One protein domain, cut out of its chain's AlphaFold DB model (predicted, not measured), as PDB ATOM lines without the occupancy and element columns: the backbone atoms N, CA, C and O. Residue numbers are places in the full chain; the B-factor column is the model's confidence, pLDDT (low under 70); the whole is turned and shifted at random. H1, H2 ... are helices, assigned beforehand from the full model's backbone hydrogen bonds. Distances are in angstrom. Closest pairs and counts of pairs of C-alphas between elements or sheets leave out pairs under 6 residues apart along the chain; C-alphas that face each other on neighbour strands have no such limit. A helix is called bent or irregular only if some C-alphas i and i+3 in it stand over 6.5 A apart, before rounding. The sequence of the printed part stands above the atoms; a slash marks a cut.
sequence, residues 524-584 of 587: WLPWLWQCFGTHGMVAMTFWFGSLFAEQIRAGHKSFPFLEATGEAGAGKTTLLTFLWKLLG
ATOM      1  N   TRP A 524      24.843  34.537  32.083       91.62
ATOM      2  CA  TRP A 524      26.046  33.778  32.423       91.62
ATOM      3  C   TRP A 524      25.966  32.291  32.049       91.62
ATOM      4  O   TRP A 524      27.001  31.656  31.842       91.62
ATOM      5  N   LEU A 525      24.763  31.716  31.955       93.62
ATOM      6  CA  LEU A 525      24.588  30.291  31.669       93.62
ATOM      7  C   LEU A 525      24.980  29.938  30.218       93.62
ATOM      8  O   LEU A 525      25.755  28.995  30.034       93.62
ATOM      9  N   PRO A 526      24.551  30.700  29.186       95.25
ATOM     10  CA  PRO A 526      25.086  30.565  27.832       95.25
ATOM     11  C   PRO A 526      26.616  30.634  27.750       95.25
ATOM     12  O   PRO A 526      27.214  29.862  27.002       95.25
ATOM     13  N   TRP A 527      27.264  31.503  28.535       93.69
ATOM     14  CA  TRP A 527      28.729  31.613  28.553       93.69
ATOM     15  C   TRP A 527      29.390  30.347  29.100       93.69
ATOM     16  O   TRP A 527      30.346  29.847  28.508       93.69
ATOM     17  N   LEU A 528      28.853  29.787  30.190       94.12
ATOM     18  CA  LEU A 528      29.337  28.530  30.761       94.12
ATOM     19  C   LEU A 528      29.251  27.386  29.741       94.12
ATOM     20  O   LEU A 528      30.216  26.639  29.575       94.12
ATOM     21  N   TRP A 529      28.124  27.277  29.030       95.50
ATOM     22  CA  TRP A 529      27.939  26.266  27.989       95.50
ATOM     23  C   TRP A 529      28.912  26.454  26.824       95.50
ATOM     24  O   TRP A 529      29.557  25.497  26.404       95.50
ATOM     25  N   GLN A 530      29.061  27.683  26.328       94.56
ATOM     26  CA  GLN A 530      29.949  27.978  25.206       94.56
ATOM     27  C   GLN A 530      31.419  27.681  25.532       94.56
ATOM     28  O   GLN A 530      32.142  27.179  24.674       94.56
ATOM     29  N   CYS A 531      31.868  27.978  26.755       92.62
ATOM     30  CA  CYS A 531      33.264  27.799  27.150       92.62
ATOM     31  C   CYS A 531      33.596  26.382  27.640       92.62
ATOM     32  O   CYS A 531      34.712  25.921  27.418       92.62
ATOM     33  N   PHE A 532      32.667  25.699  28.319       92.50
ATOM     34  CA  PHE A 532      32.955  24.448  29.041       92.50
ATOM     35  C   PHE A 532      32.006  23.284  28.711       92.50
ATOM     36  O   PHE A 532      32.239  22.161  29.168       92.50
ATOM     37  N   GLY A 533      30.940  23.526  27.942       93.81
ATOM     38  CA  GLY A 533      29.980  22.513  27.498       93.81
ATOM     39  C   GLY A 533      29.458  21.624  28.629       93.81
ATOM     40  O   GLY A 533      29.171  22.079  29.739       93.81
ATOM     41  N   THR A 534      29.374  20.321  28.355       94.56
ATOM     42  CA  THR A 534      28.884  19.315  29.307       94.56
ATOM     43  C   THR A 534      29.694  19.276  30.603       94.56
ATOM     44  O   THR A 534      29.109  19.151  31.677       94.56
ATOM     45  N   HIS A 535      31.021  19.432  30.543       91.81
ATOM     46  CA  HIS A 535      31.866  19.420  31.742       91.81
ATOM     47  C   HIS A 535      31.551  20.598  32.672       91.81
ATOM     48  O   HIS A 535      31.429  20.404  33.881       91.81
ATOM     49  N   GLY A 536      31.347  21.795  32.112       92.94
ATOM     50  CA  GLY A 536      30.923  22.972  32.876       92.94
ATOM     51  C   GLY A 536      29.561  22.782  33.538       92.94
ATOM     52  O   GLY A 536      29.398  23.100  34.715       92.94
ATOM     53  N   MET A 537      28.604  22.191  32.819       95.19
ATOM     54  CA  MET A 537      27.264  21.912  33.353       95.19
ATOM     55  C   MET A 537      27.277  20.882  34.484       95.19
ATOM     56  O   MET A 537      26.592  21.069  35.493       95.19
ATOM     57  N   VAL A 538      28.073  19.816  34.353       94.69
ATOM     58  CA  VAL A 538      28.259  18.816  35.417       94.69
ATOM     59  C   VAL A 538      28.907  19.459  36.642       94.69
ATOM     60  O   VAL A 538      28.403  19.290  37.753       94.69
ATOM     61  N   ALA A 539      29.965  20.252  36.447       94.69
ATOM     62  CA  ALA A 539      30.641  20.954  37.533       94.69
ATOM     63  C   ALA A 539      29.711  21.945  38.250       94.69
ATOM     64  O   ALA A 539      29.666  21.950  39.475       94.69
ATOM     65  N   MET A 540      28.913  22.726  37.515       94.81
ATOM     66  CA  MET A 540      27.919  23.645  38.082       94.81
ATOM     67  C   MET A 540      26.831  22.910  38.865       94.81
ATOM     68  O   MET A 540      26.481  23.330  39.965       94.81
ATOM     69  N   THR A 541      26.313  21.803  38.327       94.69
ATOM     70  CA  THR A 541      25.286  20.996  39.005       94.69
ATOM     71  C   THR A 541      25.824  20.423  40.312       94.69
ATOM     72  O   THR A 541      25.159  20.499  41.345       94.69
ATOM     73  N   PHE A 542      27.057  19.912  40.291       94.88
ATOM     74  CA  PHE A 542      27.761  19.490  41.495       94.88
ATOM     75  C   PHE A 542      27.933  20.649  42.487       94.88
ATOM     76  O   PHE A 542      27.623  20.502  43.668       94.88
ATOM     77  N   TRP A 543      28.381  21.813  42.011       93.88
ATOM     78  CA  TRP A 543      28.621  22.992  42.844       93.88
ATOM     79  C   TRP A 543      27.348  23.466  43.541       93.88
ATOM     80  O   TRP A 543      27.345  23.678  44.750       93.88
ATOM     81  N   PHE A 544      26.239  23.543  42.805       93.12
ATOM     82  CA  PHE A 544      24.929  23.862  43.360       93.12
ATOM     83  C   PHE A 544      24.468  22.802  44.366       93.12
ATOM     84  O   PHE A 544      24.030  23.137  45.465       93.12
ATOM     85  N   GLY A 545      24.638  21.517  44.037       93.62
ATOM     86  CA  GLY A 545      24.331  20.408  44.940       93.62
ATOM     87  C   GLY A 545      25.101  20.470  46.264       93.62
ATOM     88  O   GLY A 545      24.562  20.067  47.293       93.62
ATOM     89  N   SER A 546      26.315  21.033  46.270       92.94
ATOM     90  CA  SER A 546      27.135  21.167  47.482       92.94
ATOM     91  C   SER A 546      26.502  22.079  48.544       92.94
ATOM     92  O   SER A 546      26.679  21.831  49.736       92.94
ATOM     93  N   LEU A 547      25.673  23.051  48.139       91.81
ATOM     94  CA  LEU A 547      24.891  23.886  49.064       91.81
ATOM     95  C   LEU A 547      23.865  23.069  49.859       91.81
ATOM     96  O   LEU A 547      23.431  23.487  50.931       91.81
ATOM     97  N   PHE A 548      23.480  21.903  49.344       93.38
ATOM     98  CA  PHE A 548      22.513  20.993  49.952       93.38
ATOM     99  C   PHE A 548      23.171  19.701  50.449       93.38
ATOM    100  O   PHE A 548      22.481  18.711  50.695       93.38
ATOM    101  N   ALA A 549      24.503  19.674  50.583       93.69
ATOM    102  CA  ALA A 549      25.241  18.455  50.904       93.69
ATOM    103  C   ALA A 549      24.762  17.803  52.211       93.69
ATOM    104  O   ALA A 549      24.637  16.583  52.263       93.69
ATOM    105  N   GLU A 550      24.432  18.582  53.243       93.06
ATOM    106  CA  GLU A 550      23.926  18.053  54.517       93.06
ATOM    107  C   GLU A 550      22.523  17.448  54.397       93.06
ATOM    108  O   GLU A 550      22.240  16.397  54.976       93.06
ATOM    109  N   GLN A 551      21.649  18.062  53.603       92.94
ATOM    110  CA  GLN A 551      20.312  17.550  53.318       92.94
ATOM    111  C   GLN A 551      20.386  16.272  52.476       92.94
ATOM    112  O   GLN A 551      19.720  15.283  52.785       92.94
ATOM    113  N   ILE A 552      21.256  16.252  51.463       93.25
ATOM    114  CA  ILE A 552      21.513  15.067  50.640       93.25
ATOM    115  C   ILE A 552      22.098  13.947  51.508       93.25
ATOM    116  O   ILE A 552      21.607  12.821  51.456       93.25
ATOM    117  N   ARG A 553      23.077  14.236  52.377       93.69
ATOM    118  CA  ARG A 553      23.647  13.266  53.331       93.69
ATOM    119  C   ARG A 553      22.617  12.762  54.337       93.69
ATOM    120  O   ARG A 553      22.700  11.605  54.747       93.69
ATOM    121  N   ALA A 554      21.632  13.569  54.728       91.38
ATOM    122  CA  ALA A 554      20.563  13.107  55.611       91.38
ATOM    123  C   ALA A 554      19.756  11.957  54.976       91.38
ATOM    124  O   ALA A 554      19.465  10.979  55.671       91.38
ATOM    125  N   GLY A 555      19.464  12.038  53.671       92.81
ATOM    126  CA  GLY A 555      18.746  10.998  52.922       92.81
ATOM    127  C   GLY A 555      19.631   9.862  52.391       92.81
ATOM    128  O   GLY A 555      19.285   8.693  52.533       92.81
ATOM    129  N   HIS A 556      20.789  10.191  51.818       91.69
ATOM    130  CA  HIS A 556      21.642   9.270  51.052       91.69
ATOM    131  C   HIS A 556      22.970   8.918  51.731       91.69
ATOM    132  O   HIS A 556      23.765   8.176  51.164       91.69
ATOM    133  N   LYS A 557      23.243   9.450  52.932       91.62
ATOM    134  CA  LYS A 557      24.474   9.241  53.729       91.62
ATOM    135  C   LYS A 557      25.784   9.745  53.110       91.62
ATOM    136  O   LYS A 557      26.789   9.783  53.811       91.62
ATOM    137  N   SER A 558      25.785  10.199  51.859       92.81
ATOM    138  CA  SER A 558      26.977  10.713  51.176       92.81
ATOM    139  C   SER A 558      26.651  11.834  50.190       92.81
ATOM    140  O   SER A 558      25.539  11.905  49.673       92.81
ATOM    141  N   PHE A 559      27.651  12.663  49.892       93.50
ATOM    142  CA  PHE A 559      27.670  13.587  48.755       93.50
ATOM    143  C   PHE A 559      28.945  13.289  47.945       93.50
ATOM    144  O   PHE A 559      29.977  13.055  48.581       93.50
ATOM    145  N   PRO A 560      28.893  13.218  46.601       92.06
ATOM    146  CA  PRO A 560      30.041  12.817  45.787       92.06
ATOM    147  C   PRO A 560      31.229  13.781  45.925       92.06
ATOM    148  O   PRO A 560      31.089  14.908  46.397       92.06
ATOM    149  N   PHE A 561      32.406  13.337  45.485       92.19
ATOM    150  CA  PHE A 561      33.570  14.196  45.270       92.19
ATOM    151  C   PHE A 561      33.689  14.498  43.772       92.19
ATOM    152  O   PHE A 561      33.536  13.588  42.956       92.19
ATOM    153  N   LEU A 562      33.942  15.758  43.406       90.62
ATOM    154  CA  LEU A 562      34.173  16.154  42.018       90.62
ATOM    155  C   LEU A 562      35.670  16.303  41.773       90.62
ATOM    156  O   LEU A 562      36.314  17.184  42.340       90.62
ATOM    157  N   GLU A 563      36.195  15.484  40.871       89.56
ATOM    158  CA  GLU A 563      37.551  15.622  40.358       89.56
ATOM    159  C   GLU A 563      37.504  16.232  38.950       89.56
ATOM    160  O   GLU A 563      36.879  15.684  38.042       89.56
ATOM    161  N   ALA A 564      38.155  17.383  38.768       85.56
ATOM    162  CA  ALA A 564      38.290  18.040  37.471       85.56
ATOM    163  C   ALA A 564      39.746  17.943  36.990       85.56
ATOM    164  O   ALA A 564      40.610  18.700  37.437       85.56
ATOM    165  N   THR A 565      40.020  17.016  36.072       86.06
ATOM    166  CA  THR A 565      41.352  16.782  35.495       86.06
ATOM    167  C   THR A 565      41.462  17.343  34.075       86.06
ATOM    168  O   THR A 565      40.467  17.605  33.403       86.06
ATOM    169  N   GLY A 566      42.691  17.601  33.626       84.56
ATOM    170  CA  GLY A 566      42.973  18.100  32.277       84.56
ATOM    171  C   GLY A 566      44.370  18.698  32.166       84.56
ATOM    172  O   GLY A 566      45.005  18.988  33.184       84.56
ATOM    173  N   GLU A 567      44.832  18.938  30.942       85.00
ATOM    174  CA  GLU A 567      46.154  19.510  30.663       85.00
ATOM    175  C   GLU A 567      46.335  20.919  31.262       85.00
ATOM    176  O   GLU A 567      45.376  21.607  31.653       85.00
ATOM    177  N   ALA A 568      47.588  21.361  31.388       82.62
ATOM    178  CA  ALA A 568      47.893  22.735  31.775       82.62
ATOM    179  C   ALA A 568      47.262  23.708  30.760       82.62
ATOM    180  O   ALA A 568      47.354  23.501  29.558       82.62
ATOM    181  N   GLY A 569      46.582  24.751  31.242       81.38
ATOM    182  CA  GLY A 569      45.874  25.701  30.374       81.38
ATOM    183  C   GLY A 569      44.449  25.301  29.960       81.38
ATOM    184  O   GLY A 569      43.762  26.116  29.360       81.38
ATOM    185  N   ALA A 570      43.937  24.129  30.358       84.69
ATOM    186  CA  ALA A 570      42.574  23.676  30.025       84.69
ATOM    187  C   ALA A 570      41.415  24.452  30.714       84.69
ATOM    188  O   ALA A 570      40.296  23.955  30.791       84.69
ATOM    189  N   GLY A 571      41.662  25.634  31.290       86.38
ATOM    190  CA  GLY A 571      40.614  26.488  31.880       86.38
ATOM    191  C   GLY A 571      40.049  26.051  33.243       86.38
ATOM    192  O   GLY A 571      39.105  26.667  33.729       86.38
ATOM    193  N   LYS A 572      40.624  25.033  33.902       88.62
ATOM    194  CA  LYS A 572      40.142  24.492  35.195       88.62
ATOM    195  C   LYS A 572      39.989  25.559  36.289       88.62
ATOM    196  O   LYS A 572      38.944  25.656  36.923       88.62
ATOM    197  N   THR A 573      41.020  26.382  36.485       87.88
ATOM    198  CA  THR A 573      41.003  27.469  37.478       87.88
ATOM    199  C   THR A 573      39.936  28.507  37.146       87.88
ATOM    200  O   THR A 573      39.223  28.957  38.034       87.88
ATOM    201  N   THR A 574      39.764  28.835  35.861       91.06
ATOM    202  CA  THR A 574      38.728  29.764  35.390       91.06
ATOM    203  C   THR A 574      37.326  29.249  35.704       91.06
ATOM    204  O   THR A 574      36.499  30.021  36.182       91.06
ATOM    205  N   LEU A 575      37.070  27.952  35.491       91.69
ATOM    206  CA  LEU A 575      35.799  27.323  35.855       91.69
ATOM    207  C   LEU A 575      35.554  27.401  37.368       91.69
ATOM    208  O   LEU A 575      34.478  27.812  37.785       91.69
ATOM    209  N   LEU A 576      36.551  27.068  38.195       89.75
ATOM    210  CA  LEU A 576      36.424  27.128  39.656       89.75
ATOM    211  C   LEU A 576      36.148  28.550  40.166       89.75
ATOM    212  O   LEU A 576      35.219  28.743  40.948       89.75
ATOM    213  N   THR A 577      36.896  29.552  39.697       90.56
ATOM    214  CA  THR A 577      36.646  30.964  40.037       90.56
ATOM    215  C   THR A 577      35.259  31.411  39.578       90.56
ATOM    216  O   THR A 577      34.563  32.119  40.301       90.56
ATOM    217  N   PHE A 578      34.805  30.978  38.398       91.88
ATOM    218  CA  PHE A 578      33.448  31.270  37.934       91.88
ATOM    219  C   PHE A 578      32.379  30.677  38.866       91.88
ATOM    220  O   PHE A 578      31.435  31.371  39.232       91.88
ATOM    221  N   LEU A 579      32.543  29.425  39.300       92.19
ATOM    222  CA  LEU A 579      31.617  28.772  40.226       92.19
ATOM    223  C   LEU A 579      31.587  29.451  41.608       92.19
ATOM    224  O   LEU A 579      30.516  29.585  42.197       92.19
ATOM    225  N   TRP A 580      32.725  29.941  42.107       90.44
ATOM    226  CA  TRP A 580      32.776  30.765  43.322       90.44
ATOM    227  C   TRP A 580      32.042  32.100  43.163       90.44
ATOM    228  O   TRP A 580      31.294  32.492  44.063       90.44
ATOM    229  N   LYS A 581      32.161  32.743  41.995       89.81
ATOM    230  CA  LYS A 581      31.409  33.966  41.672       89.81
ATOM    231  C   LYS A 581      29.901  33.764  41.692       89.81
ATOM    232  O   LYS A 581      29.188  34.660  42.135       89.81
ATOM    233  N   LEU A 582      29.405  32.591  41.291       89.12
ATOM    234  CA  LEU A 582      27.974  32.275  41.391       89.12
ATOM    235  C   LEU A 582      27.465  32.245  42.842       89.12
ATOM    236  O   LEU A 582      26.276  32.450  43.067       89.12
ATOM    237  N   LEU A 583      28.345  32.024  43.822       87.81
ATOM    238  CA  LEU A 583      28.017  32.048  45.253       87.81
ATOM    239  C   LEU A 583      28.322  33.400  45.919       87.81
ATOM    240  O   LEU A 583      28.268  33.508  47.142       87.81
ATOM    241  N   GLY A 584      28.643  34.430  45.129       87.12
ATOM    242  CA  GLY A 584      28.942  35.775  45.618       87.12
ATOM    243  C   GLY A 584      30.385  35.970  46.082       87.12
ATOM    244  O   GLY A 584      30.699  37.001  46.662       87.12
TER     245      GLY A 584
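Overview. This is residues 524 to 584 of the 587 residues of the protein "Phage-related protein" of Xanthomonas campestris pv. phaseoli (UniProt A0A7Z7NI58). A long helix, H1, is sharply bent into two arms that fold back into a V, with the small helix H2 beyond the far end of its longer arm H1b; from H2 a long strap of residues with no named element, 557 to 571, runs back along the length of the domain to H3, which crosses H1b and is near the other arm, H1a. The ends with H2 and with residues 568 and 569 make the longest axis of this elongated shape, which spans 37 by 24 by 19 A. The printed part has 61 residues, with three named helices in the order H1, H2, H3 and no named strand; the class is all helix. The whole is only just loose, close to compact, with a radius of gyration of the C-alphas of 12.7 A.

Along the chain. H1, residues 524 to 546, is the longest helix and was assigned as one helix by its hydrogen bonds, but it is bent: C-alphas 531 and 534 are 9.8 A apart. Its arm H1a, residues 524 to 531, begins with C-alpha 524 at (26.046, 33.778, 32.423) and is 10.8 A long. Its arm H1b, residues 534 to 546, is 18.4 A long and ends with C-alpha 546 at (27.135, 21.167, 47.482). Residues 532 and 533 belong to neither arm. H2 holds residues 549 to 556, and H3 holds residues 572 to 582, 15.7 A from first to last C-alpha, ending at (27.974, 32.275, 41.391).

Arrangement. H1a and H1b touch only at the corner by their link, H1b with residues 536 to 537 alone; the closest C-alphas are those of Leu 528 and Gly 536, 6.2 A apart. The arms run opposite ways at a steep tilt of 42 degrees. H1b and H3 only just touch, with 3 pairs of C-alphas within 8 A, the closest those of Met 540 and Leu 579 at 6.7 A. These two run the same way at a steep tilt of 46 degrees. H1a and H3 are near each other, with 6 pairs of C-alphas within 10 A. H1b and H2 meet only through their link, while H2 is apart from H1a and from H3. In H1a, H1b, H2 and H3, every O i to N i+4 pair is within hydrogen-bond range.

Size, cuts and confidence. The two C-alphas farthest apart are those of Gly 555 and Gly 569, at 38.2 A. The link from H1 to H2 is tight, with 2 residues, and that from H2 to H3 is long, with 15. The C-alphas of residues 557 to 571 lie 8 to 20 A from the mean of all C-alphas. The printed part has no cut. The mean pLDDT of the printed part is 91.4, and no printed residue is under 70.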